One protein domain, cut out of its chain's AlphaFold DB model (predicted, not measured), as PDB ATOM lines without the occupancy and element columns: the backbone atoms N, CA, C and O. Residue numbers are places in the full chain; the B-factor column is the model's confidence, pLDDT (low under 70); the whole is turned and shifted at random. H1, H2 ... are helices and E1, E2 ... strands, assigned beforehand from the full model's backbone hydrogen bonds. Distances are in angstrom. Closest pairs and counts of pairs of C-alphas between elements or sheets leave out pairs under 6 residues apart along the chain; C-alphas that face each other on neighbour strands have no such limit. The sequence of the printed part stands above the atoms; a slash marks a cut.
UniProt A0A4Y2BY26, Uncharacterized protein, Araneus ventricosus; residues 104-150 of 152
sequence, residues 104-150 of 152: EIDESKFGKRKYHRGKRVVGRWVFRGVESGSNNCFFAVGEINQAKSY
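AT A GLANCE: This is residues 104 to 150 of the 152 residues of an uncharacterized protein of Araneus ventricosus (UniProt A0A4Y2BY26). A long, narrow sheet of three antiparallel strands makes a rod-like slab: E1 and E2 form a long hairpin, and the shorter E3 folds back beside residues 125 to 130 of E2. A single short helix, H1, follows E3 and only grazes the sheet, while the turn after E1 and the turn after E2 lie toward the two far ends of the rod. The printed part has 47 residues with three named strands and one named helix, in the order E1, E2, E3, H1, and the sheet's order is E1, E2, E3. Its class is mostly strand. The whole is loose, with a radius of gyration of the C-alphas of 13.3 A, and spans 43 by 21 by 11 A along its three main axes.

IN THESE COORDINATES: The longest strand by residues is E2, residues 120 to 131, which covers 29.1 A from first to last C-alpha and bends by 77 degrees at residue 123. E1, residues 104 to 113, is 28.0 A long; it begins at C-alpha 104 at (-39.350, -34.891, -4.840) and ends at C-alpha 113 at (-22.083, -17.891, 9.196). E3, residues 137 to 142, is 16.5 A long and begins at C-alpha 137 at (-34.444, -33.291, -12.710). H1, residues 144 to 147, has four residues and ends at C-alpha 147 at (-39.264, -19.226, -5.373).

HOW THE PARTS SIT: The sheet is a meander, each strand the antiparallel neighbour of the one before, with E1 and E3 as edge strands and E2 as the inner strand. E1 and E2 are a hairpin, antiparallel with 162 degrees between their directions. Among the C-alphas that face each other across this pair are 105 and 129, 4.4 A apart, and 113 and 120, 4.6 A apart. N 106 and O 128, at 2.8 A, and N 112 and O 122, at 3.1 A, are within hydrogen-bond range. E2 and E3 are also a hairpin, antiparallel with 161 degrees between their directions. Here C-alphas 130 and 137 face each other at 4.4 A, and so do C-alphas 125 and 142 at 5.3 A. N 127 and O 140, at 2.8 A, and N 142 and O 125, at 2.9 A, are within hydrogen-bond range. The sheet's C-alphas lie up to 3.7 A off the best plane through all of them, only just under 4 A. H1 is on the sheet but only grazes it, with its residues 144 to 147. The closest C-alphas of E2 and H1 are those of Trp 125 and Ile 144, 7.1 A apart. H1 is too short for any pair of O i and N i+4 inside it; its one pair of O i and N i+3 is within range.

THE WHOLE: The two C-alphas farthest apart are those of Tyr 115, between E1 and E2, and Gly 133, between E2 and E3, at 43.1 A. The first and last printed C-alphas, those of Glu 104 and Tyr 150, are 14.6 A apart. The printed part has no cut. The links from E2 to E3, with 5 residues, and from E3 to H1, with 1 residue, are tight, and the link from E1 to E2, with 6 residues, is short; there is no long link. The mean pLDDT of the printed part is 76.1. The model's confidence is under 70 at 14 residues: residue 114, residues 117 to 121 and residues 143 to 150. H1 lies within the last of these stretches and has a mean pLDDT of 48, against 86 for E3.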
ATOM      1  N   GLU A 104     -40.046 -35.123  -6.102       92.50
ATOM      2  CA  GLU A 104     -39.350 -34.891  -4.840       92.50
ATOM      3  C   GLU A 104     -38.534 -33.608  -4.961       92.50
ATOM      4  O   GLU A 104     -37.710 -33.486  -5.867       92.50
ATOM      5  N   ILE A 105     -38.774 -32.648  -4.067       91.12
ATOM      6  CA  ILE A 105     -38.087 -31.352  -4.044       91.12
ATOM      7  C   ILE A 105     -37.217 -31.281  -2.790       91.12
ATOM      8  O   ILE A 105     -37.709 -31.497  -1.683       91.12
ATOM      9  N   ASP A 106     -35.942 -30.941  -2.970       90.06
ATOM     10  CA  ASP A 106     -35.001 -30.639  -1.894       90.06
ATOM     11  C   ASP A 106     -34.585 -29.162  -1.923       90.06
ATOM     12  O   ASP A 106     -34.347 -28.577  -2.988       90.06
ATOM     13  N   GLU A 107     -34.468 -28.568  -0.733       88.69
ATOM     14  CA  GLU A 107     -34.092 -27.169  -0.539       88.69
ATOM     15  C   GLU A 107     -32.852 -27.056   0.346       88.69
ATOM     16  O   GLU A 107     -32.864 -27.346   1.544       88.69
ATOM     17  N   SER A 108     -31.770 -26.533  -0.225       86.44
ATOM     18  CA  SER A 108     -30.501 -26.363   0.473       86.44
ATOM     19  C   SER A 108     -30.075 -24.894   0.511       86.44
ATOM     20  O   SER A 108     -29.850 -24.254  -0.518       86.44
ATOM     21  N   LYS A 109     -29.895 -24.337   1.720       83.62
ATOM     22  CA  LYS A 109     -29.379 -22.969   1.910       83.62
ATOM     23  C   LYS A 109     -27.860 -22.958   2.107       83.62
ATOM     24  O   LYS A 109     -27.331 -23.325   3.169       83.62
ATOM     25  N   PHE A 110     -27.147 -22.437   1.112       81.38
ATOM     26  CA  PHE A 110     -25.695 -22.281   1.135       81.38
ATOM     27  C   PHE A 110     -25.315 -20.863   1.536       81.38
ATOM     28  O   PHE A 110     -25.592 -19.903   0.824       81.38
ATOM     29  N   GLY A 111     -24.660 -20.715   2.685       79.62
ATOM     30  CA  GLY A 111     -24.337 -19.404   3.232       79.62
ATOM     31  C   GLY A 111     -23.189 -19.420   4.227       79.62
ATOM     32  O   GLY A 111     -22.916 -20.438   4.872       79.62
ATOM     33  N   LYS A 112     -22.525 -18.270   4.379       71.62
ATOM     34  CA  LYS A 112     -21.504 -18.080   5.415       71.62
ATOM     35  C   LYS A 112     -22.189 -17.740   6.742       71.62
ATOM     36  O   LYS A 112     -23.192 -17.026   6.795       71.62
ATOM     37  N   ARG A 113     -21.657 -18.278   7.842       73.06
ATOM     38  CA  ARG A 113     -22.083 -17.891   9.196       73.06
ATOM     39  C   ARG A 113     -21.556 -16.488   9.495       73.06
ATOM     40  O   ARG A 113     -20.386 -16.215   9.230       73.06
ATOM     41  N   LYS A 114     -22.383 -15.620  10.084       67.62
ATOM     42  CA  LYS A 114     -21.909 -14.323  10.585       67.62
ATOM     43  C   LYS A 114     -21.002 -14.593  11.793       67.62
ATOM     44  O   LYS A 114     -21.412 -15.294  12.713       67.62
ATOM     45  N   TYR A 115     -19.758 -14.114  11.763       76.50
ATOM     46  CA  TYR A 115     -18.757 -14.355  12.818       76.50
ATOM     47  C   TYR A 115     -18.494 -15.842  13.139       76.50
ATOM     48  O   TYR A 115     -18.212 -16.184  14.284       76.50
ATOM     49  N   HIS A 116     -18.650 -16.748  12.163       70.56
ATOM     50  CA  HIS A 116     -18.532 -18.208  12.344       70.56
ATOM     51  C   HIS A 116     -19.449 -18.830  13.423       70.56
ATOM     52  O   HIS A 116     -19.344 -20.025  13.702       70.56
ATOM     53  N   ARG A 117     -20.401 -18.066  13.975       68.75
ATOM     54  CA  ARG A 117     -21.317 -18.484  15.044       68.75
ATOM     55  C   ARG A 117     -22.769 -18.490  14.556       68.75
ATOM     56  O   ARG A 117     -23.157 -17.694  13.707       68.75
ATOM     57  N   GLY A 118     -23.576 -19.397  15.108       69.19
ATOM     58  CA  GLY A 118     -25.021 -19.458  14.859       69.19
ATOM     59  C   GLY A 118     -25.444 -19.985  13.476       69.19
ATOM     60  O   GLY A 118     -24.664 -20.606  12.745       69.19
ATOM     61  N   LYS A 119     -26.725 -19.768  13.141       66.44
ATOM     62  CA  LYS A 119     -27.350 -20.189  11.871       66.44
ATOM     63  C   LYS A 119     -26.750 -19.425  10.678       66.44
ATOM     64  O   LYS A 119     -26.298 -18.292  10.815       66.44
ATOM     65  N   ARG A 120     -26.743 -20.036   9.484       67.12
ATOM     66  CA  ARG A 120     -26.286 -19.387   8.238       67.12
ATOM     67  C   ARG A 120     -27.239 -18.239   7.876       67.12
ATOM     68  O   ARG A 120     -28.366 -18.479   7.448       67.12
ATOM     69  N   VAL A 121     -26.791 -17.000   8.083       61.22
ATOM     70  CA  VAL A 121     -27.649 -15.806   7.967       61.22
ATOM     71  C   VAL A 121     -27.738 -15.321   6.516       61.22
ATOM     72  O   VAL A 121     -28.832 -15.029   6.044       61.22
ATOM     73  N   VAL A 122     -26.617 -15.319   5.785       71.75
ATOM     74  CA  VAL A 122     -26.514 -14.799   4.409       71.75
ATOM     75  C   VAL A 122     -26.106 -15.929   3.471       71.75
ATOM     76  O   VAL A 122     -25.087 -16.581   3.707       71.75
ATOM     77  N   GLY A 123     -26.903 -16.180   2.434       76.56
ATOM     78  CA  GLY A 123     -26.671 -17.293   1.522       76.56
ATOM     79  C   GLY A 123     -27.679 -17.385   0.385       76.56
ATOM     80  O   GLY A 123     -28.759 -16.803   0.473       76.56
ATOM     81  N   ARG A 124     -27.314 -18.142  -0.651       82.31
ATOM     82  CA  ARG A 124     -28.188 -18.481  -1.777       82.31
ATOM     83  C   ARG A 124     -28.963 -19.755  -1.471       82.31
ATOM     84  O   ARG A 124     -28.464 -20.636  -0.763       82.31
ATOM     85  N   TRP A 125     -30.174 -19.832  -1.998       85.75
ATOM     86  CA  TRP A 125     -30.956 -21.055  -1.988       85.75
ATOM     87  C   TRP A 125     -30.663 -21.848  -3.247       85.75
ATOM     88  O   TRP A 125     -30.505 -21.283  -4.330       85.75
ATOM     89  N   VAL A 126     -30.560 -23.153  -3.065       87.12
ATOM     90  CA  VAL A 126     -30.449 -24.128  -4.135       87.12
ATOM     91  C   VAL A 126     -31.650 -25.041  -4.001       87.12
ATOM     92  O   VAL A 126     -31.857 -25.634  -2.942       87.12
ATOM     93  N   PHE A 127     -32.428 -25.114  -5.067       88.62
ATOM     94  CA  PHE A 127     -33.566 -26.002  -5.203       88.62
ATOM     95  C   PHE A 127     -33.190 -27.086  -6.198       88.62
ATOM     96  O   PHE A 127     -32.651 -26.797  -7.272       88.62
ATOM     97  N   ARG A 128     -33.485 -28.328  -5.844       90.12
ATOM     98  CA  ARG A 128     -33.360 -29.465  -6.743       90.12
ATOM     99  C   ARG A 128     -34.672 -30.221  -6.729       90.12
ATOM    100  O   ARG A 128     -35.235 -30.423  -5.659       90.12
ATOM    101  N   GLY A 129     -35.123 -30.669  -7.890       91.50
ATOM    102  CA  GLY A 129     -36.220 -31.624  -7.968       91.50
ATOM    103  C   GLY A 129     -35.867 -32.820  -8.825       91.50
ATOM    104  O   GLY A 129     -35.082 -32.688  -9.763       91.50
ATOM    105  N   VAL A 130     -36.445 -33.971  -8.501       91.81
ATOM    106  CA  VAL A 130     -36.353 -35.203  -9.290       91.81
ATOM    107  C   VAL A 130     -37.738 -35.832  -9.411       91.81
ATOM    108  O   VAL A 130     -38.507 -35.848  -8.450       91.81
ATOM    109  N   GLU A 131     -38.086 -36.316 -10.599       92.75
ATOM    110  CA  GLU A 131     -39.324 -37.075 -10.794       92.75
ATOM    111  C   GLU A 131     -39.171 -38.496 -10.260       92.75
ATOM    112  O   GLU A 131     -38.213 -39.200 -10.574       92.75
ATOM    113  N   SER A 132     -40.152 -38.959  -9.494       87.88
ATOM    114  CA  SER A 132     -40.182 -40.342  -9.041       87.88
ATOM    115  C   SER A 132     -40.401 -41.280 -10.235       87.88
ATOM    116  O   SER A 132     -41.367 -41.136 -10.983       87.88
ATOM    117  N   GLY A 133     -39.490 -42.238 -10.428       84.06
ATOM    118  CA  GLY A 133     -39.555 -43.214 -11.522       84.06
ATOM    119  C   GLY A 133     -38.964 -42.747 -12.859       84.06
ATOM    120  O   GLY A 133     -38.945 -43.533 -13.806       84.06
ATOM    121  N   SER A 134     -38.438 -41.522 -12.945       83.00
ATOM    122  CA  SER A 134     -37.660 -41.040 -14.094       83.00
ATOM    123  C   SER A 134     -36.318 -40.454 -13.625       83.00
ATOM    124  O   SER A 134     -36.091 -40.269 -12.433       83.00
ATOM    125  N   ASN A 135     -35.396 -40.188 -14.554       81.94
ATOM    126  CA  ASN A 135     -34.140 -39.483 -14.254       81.94
ATOM    127  C   ASN A 135     -34.227 -37.979 -14.575       81.94
ATOM    128  O   ASN A 135     -33.200 -37.296 -14.610       81.94
ATOM    129  N   ASN A 136     -35.431 -37.450 -14.822       89.69
ATOM    130  CA  ASN A 136     -35.620 -36.028 -15.071       89.69
ATOM    131  C   ASN A 136     -35.431 -35.249 -13.772       89.69
ATOM    132  O   ASN A 136     -35.965 -35.609 -12.719       89.69
ATOM    133  N   CYS A 137     -34.687 -34.151 -13.853       90.19
ATOM    134  CA  CYS A 137     -34.444 -33.291 -12.710       90.19
ATOM    135  C   CYS A 137     -34.473 -31.816 -13.102       90.19
ATOM    136  O   CYS A 137     -34.330 -31.471 -14.274       90.19
ATOM    137  N   PHE A 138     -34.646 -30.945 -12.109       90.44
ATOM    138  CA  PHE A 138     -34.308 -29.531 -12.242       90.44
ATOM    139  C   PHE A 138     -33.303 -29.123 -11.174       90.44
ATOM    140  O   PHE A 138     -33.266 -29.690 -10.077       90.44
ATOM    141  N   PHE A 139     -32.512 -28.104 -11.491       88.94
ATOM    142  CA  PHE A 139     -31.578 -27.482 -10.568       88.94
ATOM    143  C   PHE A 139     -31.659 -25.962 -10.709       88.94
ATOM    144  O   PHE A 139     -31.393 -25.416 -11.777       88.94
ATOM    145  N   ALA A 140     -32.033 -25.267  -9.634       86.25
ATOM    146  CA  ALA A 140     -32.227 -23.820  -9.641       86.25
ATOM    147  C   ALA A 140     -31.512 -23.149  -8.462       86.25
ATOM    148  O   ALA A 140     -31.614 -23.578  -7.313       86.25
ATOM    149  N   VAL A 141     -30.808 -22.051  -8.748       84.81
ATOM    150  CA  VAL A 141     -30.147 -21.207  -7.744       84.81
ATOM    151  C   VAL A 141     -30.889 -19.879  -7.675       84.81
ATOM    152  O   VAL A 141     -31.006 -19.194  -8.688       84.81
ATOM    153  N   GLY A 142     -31.359 -19.481  -6.493       76.25
ATOM    154  CA  GLY A 142     -32.157 -18.264  -6.349       76.25
ATOM    155  C   GLY A 142     -32.116 -17.628  -4.964       76.25
ATOM    156  O   GLY A 142     -31.571 -18.168  -3.995       76.25
ATOM    157  N   GLU A 143     -32.714 -16.444  -4.875       65.50
ATOM    158  CA  GLU A 143     -33.117 -15.816  -3.616       65.50
ATOM    159  C   GLU A 143     -34.608 -16.108  -3.373       65.50
ATOM    160  O   GLU A 143     -35.361 -16.273  -4.330       65.50
ATOM    161  N   ILE A 144     -35.052 -16.170  -2.107       55.72
ATOM    162  CA  ILE A 144     -36.424 -16.581  -1.709       55.72
ATOM    163  C   ILE A 144     -37.522 -15.876  -2.524       55.72
ATOM    164  O   ILE A 144     -38.567 -16.459  -2.799       55.72
ATOM    165  N   ASN A 145     -37.277 -14.641  -2.959       52.44
ATOM    166  CA  ASN A 145     -38.255 -13.833  -3.683       52.44
ATOM    167  C   ASN A 145     -38.578 -14.367  -5.094       52.44
ATOM    168  O   ASN A 145     -39.606 -13.990  -5.646       52.44
ATOM    169  N   GLN A 146     -37.751 -15.257  -5.656       45.84
ATOM    170  CA  GLN A 146     -37.999 -15.935  -6.937       45.84
ATOM    171  C   GLN A 146     -38.644 -17.317  -6.777       45.84
ATOM    172  O   GLN A 146     -39.131 -17.869  -7.755       45.84
ATOM    173  N   ALA A 147     -38.702 -17.886  -5.566       39.97
ATOM    174  CA  ALA A 147     -39.264 -19.226  -5.373       39.97
ATOM    175  C   ALA A 147     -40.724 -19.301  -5.852       39.97
ATOM    176  O   ALA A 147     -41.126 -20.298  -6.432       39.97
ATOM    177  N   LYS A 148     -41.494 -18.212  -5.720       40.12
ATOM    178  CA  LYS A 148     -42.896 -18.152  -6.164       40.12
ATOM    179  C   LYS A 148     -43.093 -18.211  -7.685       40.12
ATOM    180  O   LYS A 148     -44.184 -18.569  -8.104       40.12
ATOM    181  N   SER A 149     -42.082 -17.888  -8.500       44.31
ATOM    182  CA  SER A 149     -42.214 -17.899  -9.967       44.31
ATOM    183  C   SER A 149     -41.903 -19.250 -10.609       44.31
ATOM    184  O   SER A 149     -42.220 -19.439 -11.773       44.31
ATOM    185  N   TYR A 150     -41.285 -20.188  -9.884       44.69
ATOM    186  CA  TYR A 150     -41.034 -21.547 -10.392       44.69
ATOM    187  C   TYR A 150     -42.257 -22.470 -10.266       44.69
ATOM    188  O   TYR A 150     -42.257 -23.565 -10.820       44.69
TER     189      TYR A 150